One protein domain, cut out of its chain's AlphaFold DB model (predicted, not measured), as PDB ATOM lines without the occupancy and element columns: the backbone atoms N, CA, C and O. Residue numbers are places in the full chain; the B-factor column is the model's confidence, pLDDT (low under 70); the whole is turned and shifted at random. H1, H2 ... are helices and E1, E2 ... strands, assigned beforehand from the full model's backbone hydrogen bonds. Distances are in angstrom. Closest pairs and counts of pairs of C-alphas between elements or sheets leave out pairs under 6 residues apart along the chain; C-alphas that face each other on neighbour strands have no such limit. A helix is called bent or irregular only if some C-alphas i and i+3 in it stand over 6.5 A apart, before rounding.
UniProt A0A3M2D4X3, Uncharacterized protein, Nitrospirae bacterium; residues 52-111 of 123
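Overview. This is residues 52 to 111 of the 123 residues of an uncharacterized protein of Nitrospirae bacterium (UniProt A0A3M2D4X3). What is the main picture? A small head built on a two-strand hairpin, E1 and E2, sits at one end, and from it a long arm sticks out, residues 88 to 111, which ends in the single helix H1. The loop of residues 66 to 73 closes one end of the hairpin, while the stretch before E1 lies toward its other end, where the long link of residues 78 to 94 also begins before it runs away to H1. What is it made of, and what is its outline? The printed part has 60 residues, with two named strands and one named helix in the order E1, E2, H1; the sheet has the order E1 - E2 and is antiparallel, and the class is mixed, helices and strands, with under half of the residues in named elements. The whole is extended, with a radius of gyration of the C-alphas of 18.2 A, and elongated, spanning 51 by 27 by 18 A, and the arm makes much of that length.

Arrangement. How do the strands of the sheet stand to each other? E1, residues 62 to 65, and E2, residues 74 to 77, are antiparallel neighbours, with an angle of 153 degrees between their N-to-C directions. They form a hairpin with a short link of 8 residues. Among the C-alphas that face each other are those of Pro 62 and Cys 77, 4.2 A apart, and those of Ile 65 and Glu 74, 5.3 A apart. Which backbone atoms pair across the hairpin? N 63 and O 76 are within hydrogen-bond range at 2.8 A, and N 65 and O 74 at 2.9 A. Where does the helix stand? H1, residues 95 to 111, is apart from E1, with no C-alpha of the one within 8 A of the other. It belongs to residues 88 to 111, which stand free: no C-alpha 8 or more residues away along the chain lies within 10 A of theirs. How well formed is the helix backbone? In H1 every O i to N i+4 pair is within hydrogen-bond range, and H1 is not bent.

Along the chain. Where do the two strands lie? E1 runs from Pro 62, with its C-alpha at (19.003, 17.420, -19.699), to Ile 65, and measures 9.7 A from first to last C-alpha. E2 runs from Glu 74, with its C-alpha at (27.248, 19.974, -14.464), to Cys 77, and measures 10.3 A. Where does the helix begin and end? H1 runs from Glu 95, with its C-alpha at (35.021, 38.541, -40.550), to Gly 111, with its C-alpha at (47.171, 22.271, -54.417). Its 17 residues span 24.6 A from first to last C-alpha.

Size, cuts and confidence. How large is the whole? The two C-alphas farthest apart are those of Ser 69 and Gln 110, at 54.1 A, and the first and last printed C-alphas, those of Leu 52 and Gly 111, are 44.7 A apart. Without the residues that stand free, the body has 36 residues and spans 30 by 18 by 15 A, with a radius of gyration of 10.1 A. Is there a cut, and which link is long? The printed part runs from 52 to 111 with no cut. The link from E2 to H1, residues 78 to 94, is long, with 17 residues and no named element. Where is the model's confidence low? The mean pLDDT of the printed part is 76.5, and 19 residues are under 70: residue 52, residues 66 to 72, residues 86 to 91, residue 93 and residues 108 to 111.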
ATOM      1  N   LEU A  52      17.545  25.661 -20.266       68.94
ATOM      2  CA  LEU A  52      17.647  24.351 -20.931       68.94
ATOM      3  C   LEU A  52      16.522  23.415 -20.492       68.94
ATOM      4  O   LEU A  52      16.704  22.564 -19.625       68.94
ATOM      5  N   THR A  53      15.368  23.530 -21.140       74.69
ATOM      6  CA  THR A  53      14.293  22.534 -21.008       74.69
ATOM      7  C   THR A  53      14.545  21.293 -21.873       74.69
ATOM      8  O   THR A  53      14.069  20.211 -21.541       74.69
ATOM      9  N   GLN A  54      15.309  21.424 -22.967       84.44
ATOM     10  CA  GLN A  54      15.593  20.345 -23.922       84.44
ATOM     11  C   GLN A  54      17.028  20.411 -24.459       84.44
ATOM     12  O   GLN A  54      17.613  21.484 -24.610       84.44
ATOM     13  N   CYS A  55      17.600  19.250 -24.787       86.44
ATOM     14  CA  CYS A  55      18.913  19.157 -25.416       86.44
ATOM     15  C   CYS A  55      18.876  19.661 -26.875       86.44
ATOM     16  O   CYS A  55      18.087  19.145 -27.663       86.44
ATOM     17  N   PRO A  56      19.790  20.553 -27.304       84.94
ATOM     18  CA  PRO A  56      19.805  21.073 -28.677       84.94
ATOM     19  C   PRO A  56      20.228  20.042 -29.734       84.94
ATOM     20  O   PRO A  56      20.067  20.292 -30.923       84.94
ATOM     21  N   LYS A  57      20.809  18.901 -29.331       85.62
ATOM     22  CA  LYS A  57      21.240  17.850 -30.267       85.62
ATOM     23  C   LYS A  57      20.165  16.812 -30.563       85.62
ATOM     24  O   LYS A  57      20.094  16.335 -31.688       85.62
ATOM     25  N   CYS A  58      19.396  16.406 -29.557       89.69
ATOM     26  CA  CYS A  58      18.455  15.290 -29.684       89.69
ATOM     27  C   CYS A  58      17.068  15.575 -29.103       89.69
ATOM     28  O   CYS A  58      16.263  14.656 -29.015       89.69
ATOM     29  N   HIS A  59      16.810  16.804 -28.643       88.19
ATOM     30  CA  HIS A  59      15.574  17.207 -27.959       88.19
ATOM     31  C   HIS A  59      15.239  16.382 -26.701       88.19
ATOM     32  O   HIS A  59      14.144  16.471 -26.160       88.19
ATOM     33  N   GLY A  60      16.197  15.591 -26.206       87.19
ATOM     34  CA  GLY A  60      16.066  14.800 -24.989       87.19
ATOM     35  C   GLY A  60      16.199  15.626 -23.712       87.19
ATOM     36  O   GLY A  60      16.576  16.800 -23.740       87.19
ATOM     37  N   LEU A  61      15.947  14.975 -22.577       86.62
ATOM     38  CA  LEU A  61      15.988  15.607 -21.261       86.62
ATOM     39  C   LEU A  61      17.439  15.875 -20.804       86.62
ATOM     40  O   LEU A  61      18.279  14.962 -20.831       86.62
ATOM     41  N   PRO A  62      17.765  17.116 -20.401       86.38
ATOM     42  CA  PRO A  62      19.003  17.420 -19.699       86.38
ATOM     43  C   PRO A  62      18.888  17.053 -18.211       86.38
ATOM     44  O   PRO A  62      17.881  17.328 -17.569       86.38
ATOM     45  N   SER A  63      19.942  16.454 -17.658       84.94
ATOM     46  CA  SER A  63      20.120  16.236 -16.223       84.94
ATOM     47  C   SER A  63      21.026  17.324 -15.662       84.94
ATOM     48  O   SER A  63      22.117  17.548 -16.193       84.94
ATOM     49  N   ILE A  64      20.577  17.984 -14.595       82.94
ATOM     50  CA  ILE A  64      21.364  18.953 -13.829       82.94
ATOM     51  C   ILE A  64      21.869  18.222 -12.592       82.94
ATOM     52  O   ILE A  64      21.068  17.792 -11.764       82.94
ATOM     53  N   ILE A  65      23.183  18.054 -12.483       76.25
ATOM     54  CA  ILE A  65      23.811  17.430 -11.321       76.25
ATOM     55  C   ILE A  65      24.315  18.573 -10.433       76.25
ATOM     56  O   ILE A  65      25.247  19.282 -10.832       76.25
ATOM     57  N   PRO A  66      23.689  18.817  -9.265       66.69
ATOM     58  CA  PRO A  66      24.226  19.766  -8.306       66.69
ATOM     59  C   PRO A  66      25.549  19.204  -7.784       66.69
ATOM     60  O   PRO A  66      25.581  18.158  -7.143       66.69
ATOM     61  N   GLN A  67      26.646  19.876  -8.113       69.44
ATOM     62  CA  GLN A  67      27.940  19.606  -7.504       69.44
ATOM     63  C   GLN A  67      28.058  20.404  -6.202       69.44
ATOM     64  O   GLN A  67      27.470  21.482  -6.070       69.44
ATOM     65  N   ASP A  68      28.826  19.874  -5.250       67.31
ATOM     66  CA  ASP A  68      29.140  20.563  -4.002       67.31
ATOM     67  C   ASP A  68      29.699  21.965  -4.271       67.31
ATOM     68  O   ASP A  68      30.399  22.188  -5.260       67.31
ATOM     69  N   SER A  69      29.371  22.886  -3.361       62.38
ATOM     70  CA  SER A  69      29.427  24.366  -3.405       62.38
ATOM     71  C   SER A  69      30.659  25.080  -4.008       62.38
ATOM     72  O   SER A  69      30.679  26.307  -4.083       62.38
ATOM     73  N   SER A  70      31.669  24.349  -4.472       65.81
ATOM     74  CA  SER A  70      32.885  24.849  -5.117       65.81
ATOM     75  C   SER A  70      32.981  24.569  -6.624       65.81
ATOM     76  O   SER A  70      33.858  25.137  -7.276       65.81
ATOM     77  N   GLN A  71      32.113  23.728  -7.198       62.84
ATOM     78  CA  GLN A  71      32.201  23.341  -8.610       62.84
ATOM     79  C   GLN A  71      31.080  23.929  -9.479       62.84
ATOM     80  O   GLN A  71      29.955  24.124  -9.015       62.84
ATOM     81  N   PRO A  72      31.371  24.224 -10.761       65.75
ATOM     82  CA  PRO A  72      30.353  24.660 -11.703       65.75
ATOM     83  C   PRO A  72      29.295  23.563 -11.888       65.75
ATOM     84  O   PRO A  72      29.622  22.382 -11.969       65.75
ATOM     85  N   LEU A  73      28.028  23.972 -11.987       73.31
ATOM     86  CA  LEU A  73      26.905  23.075 -12.268       73.31
ATOM     87  C   LEU A  73      27.185  22.216 -13.507       73.31
ATOM     88  O   LEU A  73      27.424  22.732 -14.602       73.31
ATOM     89  N   GLU A  74      27.102  20.899 -13.351       79.00
ATOM     90  CA  GLU A  74      27.248  19.974 -14.464       79.00
ATOM     91  C   GLU A  74      25.878  19.726 -15.105       79.00
ATOM     92  O   GLU A  74      24.924  19.312 -14.444       79.00
ATOM     93  N   ILE A  75      25.765  19.997 -16.409       83.81
ATOM     94  CA  ILE A  75      24.560  19.702 -17.190       83.81
ATOM     95  C   ILE A  75      24.924  18.688 -18.256       83.81
ATOM     96  O   ILE A  75      25.835  18.926 -19.044       83.81
ATOM     97  N   ARG A  76      24.186  17.585 -18.340       87.56
ATOM     98  CA  ARG A  76      24.420  16.563 -19.362       87.56
ATOM     99  C   ARG A  76      23.109  16.007 -19.888       87.56
ATOM    100  O   ARG A  76      22.196  15.718 -19.127       87.56
ATOM    101  N   CYS A  77      23.000  15.836 -21.201       89.75
ATOM    102  CA  CYS A  77      21.862  15.154 -21.802       89.75
ATOM    103  C   CYS A  77      21.936  13.651 -21.524       89.75
ATOM    104  O   CYS A  77      22.939  13.015 -21.848       89.75
ATOM    105  N   ILE A  78      20.847  13.083 -21.005       88.56
ATOM    106  CA  ILE A  78      20.754  11.653 -20.680       88.56
ATOM    107  C   ILE A  78      20.810  10.799 -21.957       88.56
ATOM    108  O   ILE A  78      21.439   9.747 -21.976       88.56
ATOM    109  N   ASN A  79      20.223  11.285 -23.053       90.62
ATOM    110  CA  ASN A  79      20.062  10.497 -24.276       90.62
ATOM    111  C   ASN A  79      21.322  10.466 -25.156       90.62
ATOM    112  O   ASN A  79      21.615   9.448 -25.767       90.62
ATOM    113  N   CYS A  80      22.043  11.588 -25.273       89.81
ATOM    114  CA  CYS A  80      23.179  11.706 -26.203       89.81
ATOM    115  C   CYS A  80      24.493  12.141 -25.541       89.81
ATOM    116  O   CYS A  80      25.492  12.344 -26.230       89.81
ATOM    117  N   GLY A  81      24.495  12.348 -24.222       86.56
ATOM    118  CA  GLY A  81      25.679  12.768 -23.478       86.56
ATOM    119  C   GLY A  81      26.155  14.193 -23.769       86.56
ATOM    120  O   GLY A  81      27.221  14.562 -23.289       86.56
ATOM    121  N   TRP A  82      25.404  14.993 -24.535       88.31
ATOM    122  CA  TRP A  82      25.749  16.389 -24.808       88.31
ATOM    123  C   TRP A  82      25.879  17.195 -23.512       88.31
ATOM    124  O   TRP A  82      25.006  17.114 -22.651       88.31
ATOM    125  N   GLN A  83      26.928  18.004 -23.417       85.81
ATOM    126  CA  GLN A  83      27.219  18.870 -22.281       85.81
ATOM    127  C   GLN A  83      27.496  20.292 -22.795       85.81
ATOM    128  O   GLN A  83      28.243  20.445 -23.771       85.81
ATOM    129  N   PRO A  84      26.904  21.338 -22.189       78.38
ATOM    130  CA  PRO A  84      27.241  22.712 -22.513       78.38
ATOM    131  C   PRO A  84      28.653  23.024 -22.010       78.38
ATOM    132  O   PRO A  84      29.033  22.664 -20.896       78.38
ATOM    133  N   GLN A  85      29.440  23.709 -22.834       76.19
ATOM    134  CA  GLN A  85      30.781  24.130 -22.445       76.19
ATOM    135  C   GLN A  85      30.719  25.465 -21.702       76.19
ATOM    136  O   GLN A  85      30.737  26.537 -22.311       76.19
ATOM    137  N   TRP A  86      30.641  25.399 -20.374       69.12
ATOM    138  CA  TRP A  86      30.687  26.570 -19.504       69.12
ATOM    139  C   TRP A  86      32.002  27.332 -19.684       69.12
ATOM    140  O   TRP A  86      33.083  26.758 -19.585       69.12
ATOM    141  N   GLY A  87      31.921  28.633 -19.957       60.06
ATOM    142  CA  GLY A  87      33.111  29.485 -20.013       60.06
ATOM    143  C   GLY A  87      34.019  29.267 -21.225       60.06
ATOM    144  O   GLY A  87      35.102  29.855 -21.271       60.06
ATOM    145  N   THR A  88      33.595  28.509 -22.245       53.94
ATOM    146  CA  THR A  88      34.247  28.654 -23.551       53.94
ATOM    147  C   THR A  88      33.999  30.077 -24.018       53.94
ATOM    148  O   THR A  88      32.859  30.493 -24.225       53.94
ATOM    149  N   LYS A  89      35.077  30.865 -24.130       51.56
ATOM    150  CA  LYS A  89      35.015  32.152 -24.818       51.56
ATOM    151  C   LYS A  89      34.352  31.866 -26.154       51.56
ATOM    152  O   LYS A  89      34.917  31.131 -26.961       51.56
ATOM    153  N   ILE A  90      33.166  32.428 -26.374       56.22
ATOM    154  CA  ILE A  90      32.625  32.547 -27.718       56.22
ATOM    155  C   ILE A  90      33.664  33.399 -28.436       56.22
ATOM    156  O   ILE A  90      33.725  34.615 -28.249       56.22
ATOM    157  N   ILE A  91      34.578  32.746 -29.154       61.19
ATOM    158  CA  ILE A  91      35.489  33.437 -30.048       61.19
ATOM    159  C   ILE A  91      34.563  33.934 -31.143       61.19
ATOM    160  O   ILE A  91      34.197  33.189 -32.049       61.19
ATOM    161  N   VAL A  92      34.099  35.174 -30.994       73.00
ATOM    162  CA  VAL A  92      33.439  35.884 -32.077       73.00
ATOM    163  C   VAL A  92      34.500  36.005 -33.151       73.00
ATOM    164  O   VAL A  92      35.416  36.822 -33.063       73.00
ATOM    165  N   GLU A  93      34.441  35.095 -34.111       66.38
ATOM    166  CA  GLU A  93      35.339  35.134 -35.242       66.38
ATOM    167  C   GLU A  93      35.134  36.447 -35.963       66.38
ATOM    168  O   GLU A  93      34.031  36.755 -36.427       66.38
ATOM    169  N   THR A  94      36.214  37.210 -36.065       79.00
ATOM    170  CA  THR A  94      36.230  38.375 -36.928       79.00
ATOM    171  C   THR A  94      35.944  37.924 -38.358       79.00
ATOM    172  O   THR A  94      36.303  36.817 -38.777       79.00
ATOM    173  N   GLU A  95      35.282  38.783 -39.129       79.50
ATOM    174  CA  GLU A  95      35.021  38.541 -40.550       79.50
ATOM    175  C   GLU A  95      36.316  38.181 -41.304       79.50
ATOM    176  O   GLU A  95      36.339  37.275 -42.137       79.50
ATOM    177  N   GLU A  96      37.427  38.806 -40.915       77.50
ATOM    178  CA  GLU A  96      38.777  38.533 -41.405       77.50
ATOM    179  C   GLU A  96      39.208  37.073 -41.154       77.50
ATOM    180  O   GLU A  96      39.675  36.398 -42.073       77.50
ATOM    181  N   ALA A  97      38.991  36.537 -39.945       80.38
ATOM    182  CA  ALA A  97      39.326  35.151 -39.593       80.38
ATOM    183  C   ALA A  97      38.447  34.122 -40.326       80.38
ATOM    184  O   ALA A  97      38.874  32.992 -40.604       80.38
ATOM    185  N   ARG A  98      37.206  34.496 -40.656       82.81
ATOM    186  CA  ARG A  98      36.310  33.685 -41.490       82.81
ATOM    187  C   ARG A  98      36.789  33.656 -42.940       82.81
ATOM    188  O   ARG A  98      36.842  32.582 -43.542       82.81
ATOM    189  N   THR A  99      37.183  34.806 -43.479       86.50
ATOM    190  CA  THR A  99      37.693  34.929 -44.851       86.50
ATOM    191  C   THR A  99      39.017  34.191 -45.025       86.50
ATOM    192  O   THR A  99      39.150  33.403 -45.958       86.50
ATOM    193  N   MET A 100      39.954  34.333 -44.082       84.00
ATOM    194  CA  MET A 100      41.237  33.623 -44.111       84.00
ATOM    195  C   MET A 100      41.058  32.107 -44.182       84.00
ATOM    196  O   MET A 100      41.643  31.469 -45.051       84.00
ATOM    197  N   ARG A 101      40.195  31.514 -43.348       84.38
ATOM    198  CA  ARG A 101      39.956  30.060 -43.412       84.38
ATOM    199  C   ARG A 101      39.297  29.617 -44.708       84.38
ATOM    200  O   ARG A 101      39.677  28.575 -45.232       84.38
ATOM    201  N   ARG A 102      38.368  30.403 -45.262       85.25
ATOM    202  CA  ARG A 102      37.800  30.116 -46.592       85.25
ATOM    203  C   ARG A 102      38.891  30.088 -47.661       85.25
ATOM    204  O   ARG A 102      38.931  29.150 -48.450       85.25
ATOM    205  N   LEU A 103      39.799  31.062 -47.640       84.12
ATOM    206  CA  LEU A 103      40.926  31.123 -48.572       84.12
ATOM    207  C   LEU A 103      41.910  29.961 -48.365       84.12
ATOM    208  O   LEU A 103      42.332  29.357 -49.344       84.12
ATOM    209  N   THR A 104      42.221  29.584 -47.121       84.12
ATOM    210  CA  THR A 104      43.090  28.430 -46.811       84.12
ATOM    211  C   THR A 104      42.491  27.097 -47.281       84.12
ATOM    212  O   THR A 104      43.198  26.227 -47.791       84.12
ATOM    213  N   VAL A 105      41.175  26.916 -47.144       82.88
ATOM    214  CA  VAL A 105      40.487  25.711 -47.640       82.88
ATOM    215  C   VAL A 105      40.478  25.672 -49.174       82.88
ATOM    216  O   VAL A 105      40.670  24.614 -49.775       82.88
ATOM    217  N   GLN A 106      40.319  26.819 -49.836       73.31
ATOM    218  CA  GLN A 106      40.398  26.889 -51.299       73.31
ATOM    219  C   GLN A 106      41.819  26.657 -51.831       73.31
ATOM    220  O   GLN A 106      41.996  25.941 -52.814       73.31
ATOM    221  N   SER A 107      42.851  27.194 -51.179       70.06
ATOM    222  CA  SER A 107      44.236  26.993 -51.622       70.06
ATOM    223  C   SER A 107      44.709  25.548 -51.428       70.06
ATOM    224  O   SER A 107      45.389  24.998 -52.295       70.06
ATOM    225  N   SER A 108      44.296  24.893 -50.341       66.00
ATOM    226  CA  SER A 108      44.610  23.476 -50.092       66.00
ATOM    227  C   SER A 108      43.918  22.521 -51.075       66.00
ATOM    228  O   SER A 108      44.518  21.533 -51.498       66.00
ATOM    229  N   THR A 109      42.695  22.829 -51.514       60.47
ATOM    230  CA  THR A 109      41.984  22.030 -52.532       60.47
ATOM    231  C   THR A 109      42.537  22.229 -53.949       60.47
ATOM    232  O   THR A 109      42.574  21.276 -54.735       60.47
ATOM    233  N   GLN A 110      43.056  23.420 -54.269       57.66
ATOM    234  CA  GLN A 110      43.749  23.679 -55.540       57.66
ATOM    235  C   GLN A 110      45.150  23.043 -55.604       57.66
ATOM    236  O   GLN A 110      45.571  22.582 -56.666       57.66
ATOM    237  N   GLY A 111      45.857  22.929 -54.474       53.88
ATOM    238  CA  GLY A 111      47.171  22.271 -54.417       53.88
ATOM    239  C   GLY A 111      47.139  20.771 -54.749       53.88
ATOM    240  O   GLY A 111      48.082  20.249 -55.342       53.88
TER     241      GLY A 111